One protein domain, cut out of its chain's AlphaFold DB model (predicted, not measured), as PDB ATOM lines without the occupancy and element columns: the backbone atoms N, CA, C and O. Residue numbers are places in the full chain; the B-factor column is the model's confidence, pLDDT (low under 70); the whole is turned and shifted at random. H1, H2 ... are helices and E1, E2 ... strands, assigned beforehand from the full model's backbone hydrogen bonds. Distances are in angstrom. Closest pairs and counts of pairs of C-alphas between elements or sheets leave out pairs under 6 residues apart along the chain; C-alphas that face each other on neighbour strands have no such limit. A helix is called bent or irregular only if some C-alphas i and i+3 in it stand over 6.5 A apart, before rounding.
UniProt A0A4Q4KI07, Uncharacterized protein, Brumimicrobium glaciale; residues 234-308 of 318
ATOM      1  N   LYS A 234      -6.622 -32.554 -39.549       95.38
ATOM      2  CA  LYS A 234      -5.480 -32.866 -38.678       95.38
ATOM      3  C   LYS A 234      -4.340 -31.898 -38.944       95.38
ATOM      4  O   LYS A 234      -3.970 -31.703 -40.102       95.38
ATOM      5  N   GLU A 235      -3.761 -31.346 -37.885       94.50
ATOM      6  CA  GLU A 235      -2.567 -30.510 -37.992       94.50
ATOM      7  C   GLU A 235      -1.339 -31.359 -38.324       94.50
ATOM      8  O   GLU A 235      -1.098 -32.428 -37.754       94.50
ATOM      9  N   LYS A 236      -0.562 -30.875 -39.289       92.69
ATOM     10  CA  LYS A 236       0.718 -31.432 -39.700       92.69
ATOM     11  C   LYS A 236       1.795 -30.375 -39.453       92.69
ATOM     12  O   LYS A 236       1.738 -29.330 -40.101       92.69
ATOM     13  N   PRO A 237       2.741 -30.612 -38.531       92.88
ATOM     14  CA  PRO A 237       3.844 -29.688 -38.303       92.88
ATOM     15  C   PRO A 237       4.731 -29.569 -39.544       92.88
ATOM     16  O   PRO A 237       4.962 -30.545 -40.266       92.88
ATOM     17  N   VAL A 238       5.219 -28.354 -39.768       91.50
ATOM     18  CA  VAL A 238       6.209 -27.997 -40.779       91.50
ATOM     19  C   VAL A 238       7.565 -27.885 -40.085       91.50
ATOM     20  O   VAL A 238       7.697 -27.183 -39.085       91.50
ATOM     21  N   TYR A 239       8.573 -28.572 -40.615       88.19
ATOM     22  CA  TYR A 239       9.880 -28.730 -39.984       88.19
ATOM     23  C   TYR A 239      11.011 -28.071 -40.769       88.19
ATOM     24  O   TYR A 239      11.091 -28.177 -41.997       88.19
ATOM     25  N   GLY A 240      11.949 -27.502 -40.008       81.25
ATOM     26  CA  GLY A 240      13.235 -27.007 -40.493       81.25
ATOM     27  C   GLY A 240      13.130 -25.817 -41.450       81.25
ATOM     28  O   GLY A 240      12.052 -25.396 -41.861       81.25
ATOM     29  N   ARG A 241      14.287 -25.285 -41.861       76.88
ATOM     30  CA  ARG A 241      14.361 -24.154 -42.810       76.88
ATOM     31  C   ARG A 241      13.841 -24.498 -44.210       76.88
ATOM     32  O   ARG A 241      13.509 -23.605 -44.979       76.88
ATOM     33  N   GLN A 242      13.782 -25.786 -44.537       80.12
ATOM     34  CA  GLN A 242      13.312 -26.296 -45.825       80.12
ATOM     35  C   GLN A 242      11.780 -26.426 -45.896       80.12
ATOM     36  O   GLN A 242      11.254 -26.786 -46.946       80.12
ATOM     37  N   ASN A 243      11.060 -26.114 -44.808       88.62
ATOM     38  CA  ASN A 243       9.603 -26.184 -44.719       88.62
ATOM     39  C   ASN A 243       9.046 -27.557 -45.142       88.62
ATOM     40  O   ASN A 243       8.216 -27.654 -46.049       88.62
ATOM     41  N   ILE A 244       9.521 -28.623 -44.495       90.94
ATOM     42  CA  ILE A 244       9.181 -30.011 -44.832       90.94
ATOM     43  C   ILE A 244       8.035 -30.519 -43.959       90.94
ATOM     44  O   ILE A 244       7.985 -30.266 -42.759       90.94
ATOM     45  N   ILE A 245       7.132 -31.293 -44.553       92.12
ATOM     46  CA  ILE A 245       6.049 -32.002 -43.874       92.12
ATOM     47  C   ILE A 245       6.273 -33.504 -44.057       92.12
ATOM     48  O   ILE A 245       6.468 -33.988 -45.173       92.12
ATOM     49  N   TYR A 246       6.210 -34.261 -42.963       91.38
ATOM     50  CA  TYR A 246       6.398 -35.712 -42.989       91.38
ATOM     51  C   TYR A 246       5.074 -36.475 -43.061       91.38
ATOM     52  O   TYR A 246       4.049 -36.053 -42.513       91.38
ATOM     53  N   LYS A 247       5.123 -37.673 -43.661       89.88
ATOM     54  CA  LYS A 247       4.004 -38.637 -43.684       89.88
ATOM     55  C   LYS A 247       2.720 -38.014 -44.252       89.88
ATOM     56  O   LYS A 247       1.674 -37.971 -43.582       89.88
ATOM     57  N   CYS A 248       2.811 -37.493 -45.476       92.38
ATOM     58  CA  CYS A 248       1.646 -37.045 -46.230       92.38
ATOM     59  C   CYS A 248       0.727 -38.249 -46.522       92.38
ATOM     60  O   CYS A 248       1.205 -39.255 -47.037       92.38
ATOM     61  N   PRO A 249      -0.586 -38.180 -46.237       92.25
ATOM     62  CA  PRO A 249      -1.504 -39.300 -46.469       92.25
ATOM     63  C   PRO A 249      -1.831 -39.549 -47.953       92.25
ATOM     64  O   PRO A 249      -2.541 -40.500 -48.273       92.25
ATOM     65  N   LEU A 250      -1.365 -38.682 -48.856       92.12
ATOM     66  CA  LEU A 250      -1.701 -38.723 -50.280       92.12
ATOM     67  C   LEU A 250      -0.590 -39.308 -51.158       92.12
ATOM     68  O   LEU A 250      -0.880 -39.719 -52.275       92.12
ATOM     69  N   THR A 251       0.646 -39.371 -50.662       88.69
ATOM     70  CA  THR A 251       1.818 -39.843 -51.416       88.69
ATOM     71  C   THR A 251       2.599 -40.888 -50.619       88.69
ATOM     72  O   THR A 251       2.494 -40.964 -49.396       88.69
ATOM     73  N   LYS A 252       3.389 -41.707 -51.322       85.56
ATOM     74  CA  LYS A 252       4.351 -42.643 -50.721       85.56
ATOM     75  C   LYS A 252       5.638 -41.946 -50.259       85.56
ATOM     76  O   LYS A 252       6.413 -42.555 -49.522       85.56
ATOM     77  N   SER A 253       5.877 -40.701 -50.683       83.31
ATOM     78  CA  SER A 253       7.053 -39.925 -50.286       83.31
ATOM     79  C   SER A 253       7.096 -39.729 -48.771       83.31
ATOM     80  O   SER A 253       6.090 -39.399 -48.139       83.31
ATOM     81  N   LYS A 254       8.285 -39.910 -48.183       86.00
ATOM     82  CA  LYS A 254       8.502 -39.695 -46.742       86.00
ATOM     83  C   LYS A 254       8.317 -38.225 -46.350       86.00
ATOM     84  O   LYS A 254       7.848 -37.945 -45.244       86.00
ATOM     85  N   GLU A 255       8.637 -37.333 -47.281       92.06
ATOM     86  CA  GLU A 255       8.709 -35.886 -47.117       92.06
ATOM     87  C   GLU A 255       8.005 -35.186 -48.279       92.06
ATOM     88  O   GLU A 255       8.036 -35.656 -49.419       92.06
ATOM     89  N   ILE A 256       7.364 -34.059 -47.982       92.38
ATOM     90  CA  ILE A 256       6.781 -33.158 -48.972       92.38
ATOM     91  C   ILE A 256       7.044 -31.711 -48.554       92.38
ATOM     92  O   ILE A 256       7.054 -31.400 -47.363       92.38
ATOM     93  N   SER A 257       7.262 -30.817 -49.516       92.00
ATOM     94  CA  SER A 257       7.418 -29.395 -49.215       92.00
ATOM     95  C   SER A 257       6.091 -28.770 -48.770       92.00
ATOM     96  O   SER A 257       5.005 -29.156 -49.211       92.00
ATOM     97  N   LYS A 258       6.173 -27.727 -47.942       90.75
ATOM     98  CA  LYS A 258       5.034 -26.866 -47.603       90.75
ATOM     99  C   LYS A 258       4.384 -26.286 -48.856       90.75
ATOM    100  O   LYS A 258       3.163 -26.303 -48.944       90.75
ATOM    101  N   SER A 259       5.176 -25.847 -49.841       90.25
ATOM    102  CA  SER A 259       4.671 -25.283 -51.106       90.25
ATOM    103  C   SER A 259       3.739 -26.239 -51.847       90.25
ATOM    104  O   SER A 259       2.691 -25.821 -52.328       90.25
ATOM    105  N   ASN A 260       4.066 -27.531 -51.855       91.69
ATOM    106  CA  ASN A 260       3.196 -28.562 -52.395       91.69
ATOM    107  C   ASN A 260       1.875 -28.605 -51.609       91.69
ATOM    108  O   ASN A 260       0.795 -28.522 -52.185       91.69
ATOM    109  N   CYS A 261       1.916 -28.641 -50.276       91.75
ATOM    110  CA  CYS A 261       0.688 -28.563 -49.482       91.75
ATOM    111  C   CYS A 261      -0.125 -27.279 -49.731       91.75
ATOM    112  O   CYS A 261      -1.352 -27.336 -49.673       91.75
ATOM    113  N   LEU A 262       0.510 -26.152 -50.067       89.69
ATOM    114  CA  LEU A 262      -0.196 -24.915 -50.397       89.69
ATOM    115  C   LEU A 262      -1.027 -25.013 -51.688       89.69
ATOM    116  O   LEU A 262      -2.037 -24.319 -51.784       89.69
ATOM    117  N   SER A 263      -0.688 -25.889 -52.633       88.94
ATOM    118  CA  SER A 263      -1.487 -26.142 -53.845       88.94
ATOM    119  C   SER A 263      -2.413 -27.362 -53.738       88.94
ATOM    120  O   SER A 263      -3.168 -27.661 -54.660       88.94
ATOM    121  N   CYS A 264      -2.396 -28.072 -52.609       91.94
ATOM    122  CA  CYS A 264      -3.185 -29.283 -52.412       91.94
ATOM    123  C   CYS A 264      -4.649 -28.977 -52.069       91.94
ATOM    124  O   CYS A 264      -4.922 -28.366 -51.036       91.94
ATOM    125  N   ARG A 265      -5.603 -29.536 -52.832       93.06
ATOM    126  CA  ARG A 265      -7.055 -29.429 -52.551       93.06
ATOM    127  C   ARG A 265      -7.484 -29.968 -51.178       93.06
ATOM    128  O   ARG A 265      -8.565 -29.656 -50.700       93.06
ATOM    129  N   PHE A 266      -6.661 -30.801 -50.539       95.06
ATOM    130  CA  PHE A 266      -6.939 -31.378 -49.214       95.06
ATOM    131  C   PHE A 266      -6.296 -30.594 -48.066       95.06
ATOM    132  O   PHE A 266      -6.391 -31.010 -46.904       95.06
ATOM    133  N   MET A 267      -5.587 -29.511 -48.378       93.50
ATOM    134  CA  MET A 267      -5.099 -28.575 -47.381       93.50
ATOM    135  C   MET A 267      -6.251 -27.671 -46.968       93.50
ATOM    136  O   MET A 267      -6.892 -27.064 -47.820       93.50
ATOM    137  N   SER A 268      -6.518 -27.612 -45.666       92.31
ATOM    138  CA  SER A 268      -7.526 -26.726 -45.110       92.31
ATOM    139  C   SER A 268      -6.893 -25.383 -44.745       92.31
ATOM    140  O   SER A 268      -7.149 -24.416 -45.443       92.31
ATOM    141  N   TYR A 269      -6.078 -25.279 -43.688       91.06
ATOM    142  CA  TYR A 269      -5.454 -24.004 -43.271       91.06
ATOM    143  C   TYR A 269      -3.936 -24.076 -43.260       91.06
ATOM    144  O   TYR A 269      -3.338 -25.146 -43.156       91.06
ATOM    145  N   GLU A 270      -3.327 -22.899 -43.251       90.75
ATOM    146  CA  GLU A 270      -1.972 -22.674 -42.774       90.75
ATOM    147  C   GLU A 270      -2.032 -21.860 -41.481       90.75
ATOM    148  O   GLU A 270      -2.788 -20.895 -41.380       90.75
ATOM    149  N   LYS A 271      -1.253 -22.265 -40.480       87.75
ATOM    150  CA  LYS A 271      -1.152 -21.577 -39.195       87.75
ATOM    151  C   LYS A 271       0.314 -21.399 -38.837       87.75
ATOM    152  O   LYS A 271       1.085 -22.355 -38.878       87.75
ATOM    153  N   GLU A 272       0.680 -20.194 -38.432       82.88
ATOM    154  CA  GLU A 272       1.999 -19.879 -37.889       82.88
ATOM    155  C   GLU A 272       1.817 -19.392 -36.453       82.88
ATOM    156  O   GLU A 272       1.003 -18.507 -36.185       82.88
ATOM    157  N   THR A 273       2.523 -20.003 -35.503       71.31
ATOM    158  CA  THR A 273       2.485 -19.576 -34.102       71.31
ATOM    159  C   THR A 273       3.688 -18.688 -33.815       71.31
ATOM    160  O   THR A 273       4.833 -19.140 -33.890       71.31
ATOM    161  N   LEU A 274       3.416 -17.430 -33.473       61.50
ATOM    162  CA  LEU A 274       4.396 -16.493 -32.929       61.50
ATOM    163  C   LEU A 274       4.752 -16.897 -31.493       61.50
ATOM    164  O   LEU A 274       3.849 -17.028 -30.665       61.50
ATOM    165  N   GLN A 275       6.043 -17.009 -31.177       55.97
ATOM    166  CA  GLN A 275       6.512 -16.782 -29.812       55.97
ATOM    167  C   GLN A 275       7.224 -15.428 -29.786       55.97
ATOM    168  O   GLN A 275       8.227 -15.220 -30.463       55.97
ATOM    169  N   VAL A 276       6.682 -14.471 -29.030       53.50
ATOM    170  CA  VAL A 276       7.418 -13.246 -28.702       53.50
ATOM    171  C   VAL A 276       8.374 -13.603 -27.571       53.50
ATOM    172  O   VAL A 276       7.957 -13.692 -26.421       53.50
ATOM    173  N   ILE A 277       9.647 -13.822 -27.893       50.69
ATOM    174  CA  ILE A 277      10.714 -13.870 -26.895       50.69
ATOM    175  C   ILE A 277      11.337 -12.468 -26.883       50.69
ATOM    176  O   ILE A 277      12.074 -12.109 -27.795       50.69
ATOM    177  N   ASN A 278      10.980 -11.641 -25.894       45.56
ATOM    178  CA  ASN A 278      11.733 -10.419 -25.562       45.56
ATOM    179  C   ASN A 278      13.109 -10.888 -25.057       45.56
ATOM    180  O   ASN A 278      13.149 -11.832 -24.272       45.56
ATOM    181  N   TRP A 279      14.257 -10.388 -25.513       45.47
ATOM    182  CA  TRP A 279      14.706  -8.995 -25.570       45.47
ATOM    183  C   TRP A 279      15.321  -8.675 -26.956       45.47
ATOM    184  O   TRP A 279      16.027  -9.519 -27.495       45.47
ATOM    185  N   GLU A 280      15.089  -7.467 -27.498       55.19
ATOM    186  CA  GLU A 280      15.606  -6.917 -28.788       55.19
ATOM    187  C   GLU A 280      14.745  -7.083 -30.073       55.19
ATOM    188  O   GLU A 280      15.265  -7.362 -31.152       55.19
ATOM    189  N   ASP A 281      13.427  -6.847 -30.006       53.53
ATOM    190  CA  ASP A 281      12.570  -6.466 -31.160       53.53
ATOM    191  C   ASP A 281      12.532  -7.388 -32.410       53.53
ATOM    192  O   ASP A 281      12.017  -7.003 -33.466       53.53
ATOM    193  N   ARG A 282      12.979  -8.649 -32.328       51.16
ATOM    194  CA  ARG A 282      12.837  -9.630 -33.425       51.16
ATOM    195  C   ARG A 282      11.665 -10.583 -33.184       51.16
ATOM    196  O   ARG A 282      11.675 -11.375 -32.248       51.16
ATOM    197  N   LYS A 283      10.668 -10.576 -34.080       51.88
ATOM    198  CA  LYS A 283       9.627 -11.621 -34.129       51.88
ATOM    199  C   LYS A 283      10.245 -12.929 -34.633       51.88
ATOM    200  O   LYS A 283      10.656 -12.996 -35.789       51.88
ATOM    201  N   ILE A 284      10.291 -13.960 -33.791       52.41
ATOM    202  CA  ILE A 284      10.733 -15.311 -34.165       52.41
ATOM    203  C   ILE A 284       9.490 -16.212 -34.224       52.41
ATOM    204  O   ILE A 284       8.754 -16.354 -33.251       52.41
ATOM    205  N   TYR A 285       9.214 -16.794 -35.391       54.19
ATOM    206  CA  TYR A 285       8.158 -17.797 -35.556       54.19
ATOM    207  C   TYR A 285       8.761 -19.173 -35.264       54.19
ATOM    208  O   TYR A 285       9.666 -19.599 -35.979       54.19
ATOM    209  N   GLU A 286       8.294 -19.857 -34.218       59.59
ATOM    210  CA  GLU A 286       8.880 -21.144 -33.815       59.59
ATOM    211  C   GLU A 286       8.225 -22.352 -34.486       59.59
ATOM    212  O   GLU A 286       8.921 -23.309 -34.811       59.59
ATOM    213  N   ASN A 287       6.908 -22.321 -34.732       70.50
ATOM    214  CA  ASN A 287       6.191 -23.469 -35.294       70.50
ATOM    215  C   ASN A 287       5.191 -23.051 -36.382       70.50
ATOM    216  O   ASN A 287       4.400 -22.120 -36.213       70.50
ATOM    217  N   SER A 288       5.205 -23.782 -37.497       86.81
ATOM    218  CA  SER A 288       4.238 -23.661 -38.591       86.81
ATOM    219  C   SER A 288       3.501 -24.991 -38.756       86.81
ATOM    220  O   SER A 288       4.089 -26.063 -38.609       86.81
ATOM    221  N   PHE A 289       2.200 -24.929 -39.027       91.69
ATOM    222  CA  PHE A 289       1.317 -26.081 -39.165       91.69
ATOM    223  C   PHE A 289       0.454 -25.958 -40.414       91.69
ATOM    224  O   PHE A 289       0.001 -24.874 -40.783       91.69
ATOM    225  N   ILE A 290       0.165 -27.106 -41.018       92.75
ATOM    226  CA  ILE A 290      -0.799 -27.245 -42.103       92.75
ATOM    227  C   ILE A 290      -1.975 -28.097 -41.630       92.75
ATOM    228  O   ILE A 290      -1.796 -29.241 -41.212       92.75
ATOM    229  N   GLY A 291      -3.190 -27.563 -41.732       94.25
ATOM    230  CA  GLY A 291      -4.420 -28.331 -41.598       94.25
ATOM    231  C   GLY A 291      -4.604 -29.245 -42.811       94.25
ATOM    232  O   GLY A 291      -4.571 -28.795 -43.956       94.25
ATOM    233  N   CYS A 292      -4.772 -30.547 -42.582       95.25
ATOM    234  CA  CYS A 292      -4.851 -31.546 -43.642       95.25
ATOM    235  C   CYS A 292      -6.024 -32.513 -43.440       95.25
ATOM    236  O   CYS A 292      -6.131 -33.171 -42.402       95.25
ATOM    237  N   ILE A 293      -6.837 -32.686 -44.486       96.81
ATOM    238  CA  ILE A 293      -7.899 -33.705 -44.554       96.81
ATOM    239  C   ILE A 293      -7.567 -34.856 -45.519       96.81
ATOM    240  O   ILE A 293      -8.404 -35.705 -45.795       96.81
ATOM    241  N   GLY A 294      -6.335 -34.940 -46.031       95.88
ATOM    242  CA  GLY A 294      -5.982 -35.915 -47.076       95.88
ATOM    243  C   GLY A 294      -6.150 -37.389 -46.673       95.88
ATOM    244  O   GLY A 294      -6.308 -38.254 -47.529       95.88
ATOM    245  N   HIS A 295      -6.172 -37.693 -45.373       96.12
ATOM    246  CA  HIS A 295      -6.421 -39.048 -44.873       96.12
ATOM    247  C   HIS A 295      -7.877 -39.509 -45.044       96.12
ATOM    248  O   HIS A 295      -8.118 -40.710 -45.066       96.12
ATOM    249  N   VAL A 296      -8.820 -38.576 -45.217       97.25
ATOM    250  CA  VAL A 296     -10.240 -38.840 -45.508       97.25
ATOM    251  C   VAL A 296     -10.598 -38.495 -46.958       97.25
ATOM    252  O   VAL A 296     -11.733 -38.140 -47.258       97.25
ATOM    253  N   LYS A 297      -9.638 -38.585 -47.894       95.81
ATOM    254  CA  LYS A 297      -9.832 -38.128 -49.286       95.81
ATOM    255  C   LYS A 297     -11.096 -38.678 -49.960       95.81
ATOM    256  O   LYS A 297     -11.822 -37.922 -50.588       95.81
ATOM    257  N   LYS A 298     -11.397 -39.971 -49.778       95.94
ATOM    258  CA  LYS A 298     -12.568 -40.625 -50.391       95.94
ATOM    259  C   LYS A 298     -13.885 -40.100 -49.815       95.94
ATOM    260  O   LYS A 298     -14.850 -39.909 -50.549       95.94
ATOM    261  N   GLU A 299     -13.922 -39.864 -48.508       97.69
ATOM    262  CA  GLU A 299     -15.086 -39.296 -47.823       97.69
ATOM    263  C   GLU A 299     -15.284 -37.834 -48.231       97.69
ATOM    264  O   GLU A 299     -16.412 -37.427 -48.500       97.69
ATOM    265  N   PHE A 300     -14.189 -37.076 -48.378       96.19
ATOM    266  CA  PHE A 300     -14.235 -35.709 -48.888       96.19
ATOM    267  C   PHE A 300     -14.777 -35.653 -50.323       96.19
ATOM    268  O   PHE A 300     -15.693 -34.890 -50.616       96.19
ATOM    269  N   ASP A 301     -14.299 -36.522 -51.215       96.19
ATOM    270  CA  ASP A 301     -14.829 -36.602 -52.580       96.19
ATOM    271  C   ASP A 301     -16.319 -36.991 -52.591       96.19
ATOM    272  O   ASP A 301     -17.097 -36.494 -53.406       96.19
ATOM    273  N   THR A 302     -16.738 -37.859 -51.667       96.94
ATOM    274  CA  THR A 302     -18.136 -38.293 -51.539       96.94
ATOM    275  C   THR A 302     -19.038 -37.142 -51.098       96.94
ATOM    276  O   THR A 302     -20.072 -36.912 -51.726       96.94
ATOM    277  N   ILE A 303     -18.648 -36.380 -50.068       96.19
ATOM    278  CA  ILE A 303     -19.452 -35.244 -49.598       96.19
ATOM    279  C   ILE A 303     -19.504 -34.116 -50.634       96.19
ATOM    280  O   ILE A 303     -20.561 -33.513 -50.816       96.19
ATOM    281  N   LEU A 304     -18.418 -33.866 -51.370       95.38
ATOM    282  CA  LEU A 304     -18.405 -32.907 -52.476       95.38
ATOM    283  C   LEU A 304     -19.397 -33.308 -53.575       95.38
ATOM    284  O   LEU A 304     -20.269 -32.515 -53.936       95.38
ATOM    285  N   LYS A 305     -19.339 -34.562 -54.049       95.94
ATOM    286  CA  LYS A 305     -20.266 -35.083 -55.071       95.94
ATOM    287  C   LYS A 305     -21.718 -35.044 -54.608       95.94
ATOM    288  O   LYS A 305     -22.577 -34.594 -55.362       95.94
ATOM    289  N   PHE A 306     -21.990 -35.453 -53.368       95.94
ATOM    290  CA  PHE A 306     -23.334 -35.408 -52.783       95.94
ATOM    291  C   PHE A 306     -23.914 -33.985 -52.767       95.94
ATOM    292  O   PHE A 306     -25.107 -33.790 -52.985       95.94
ATOM    293  N   ASN A 307     -23.067 -32.971 -52.576       93.50
ATOM    294  CA  ASN A 307     -23.472 -31.566 -52.596       93.50
ATOM    295  C   ASN A 307     -23.409 -30.923 -54.000       93.50
ATOM    296  O   ASN A 307     -23.742 -29.745 -54.154       93.50
ATOM    297  N   GLY A 308     -23.087 -31.688 -55.046       92.00
ATOM    298  CA  GLY A 308     -23.067 -31.224 -56.437       92.00
ATOM    299  C   GLY A 308     -21.812 -30.439 -56.825       92.00
ATOM    300  O   GLY A 308     -21.850 -29.670 -57.783       92.00
TER     301      GLY A 308
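AT A GLANCE: This is residues 234 to 308 of the 318 residues of an uncharacterized protein of Brumimicrobium glaciale (UniProt A0A4Q4KI07). A strongly twisted three-stranded sheet has a long hairpin, E4 and E5, reaching well past the short strand E1, which is beside the part of E5 away from the hairpin's loop. H1 packs over one face of this sheet, with the small hairpin E2 and E3 placed so that E2 is next to E1 and H1. H2 leads off from the sheet at the end opposite the long hairpin's loop, and residues 301 to 308 stick out. The printed part has 75 residues, with elements in the order E1 E2 E3 H1 E4 E5 H2; the larger sheet, E1 - E5 - E4, is antiparallel, and the class is mixed. The whole is loose and elongated, with a radius of gyration of the C-alphas of 15.4 A and spans of 54 by 27 by 17 A.

HOW THE PARTS SIT: E5, residues 284 to 292, is the inner strand, antiparallel to E4, residues 267 to 275, at 161 degrees, with N 271 and O 289 2.9 A apart. E1, residues 234 to 238, is antiparallel to E5, with N 236 and O 290 2.8 A apart. H1, residues 258 to 263, is on this sheet at a height of 9.2 A, slantwise to the strands. The hairpin of E2, residues 244 to 246, and E3, residues 255 to 257, has N 245 and O 256 2.8 A apart. The closest C-alphas of E1 and E2 are those of Val 238 and Ile 245, 5.1 A. H2, residues 294 to 306, is only just not on the larger sheet, with 4 pairs of C-alphas within 10 A, and is apart from H1. Every O i to N i+4 pair is within hydrogen-bond range in H1, and 7 of 9 in H2.

IN THESE COORDINATES: E4 and E5 measure 24.1 A and 24.4 A, H2 18.3 A, E1 12.8 A. C-alpha 234 is at (-5.480, -32.866, -38.678) and C-alpha 306 at (-23.334, -35.408, -52.783). H2 is irregular: C-alphas 295 and 298 are 8.4 A apart.

THE WHOLE: The two C-alphas farthest apart, those of Glu 280 and Phe 306, are 53.9 A apart. The printed part has no cut and no long link. Residues 274 to 286 are under pLDDT 70.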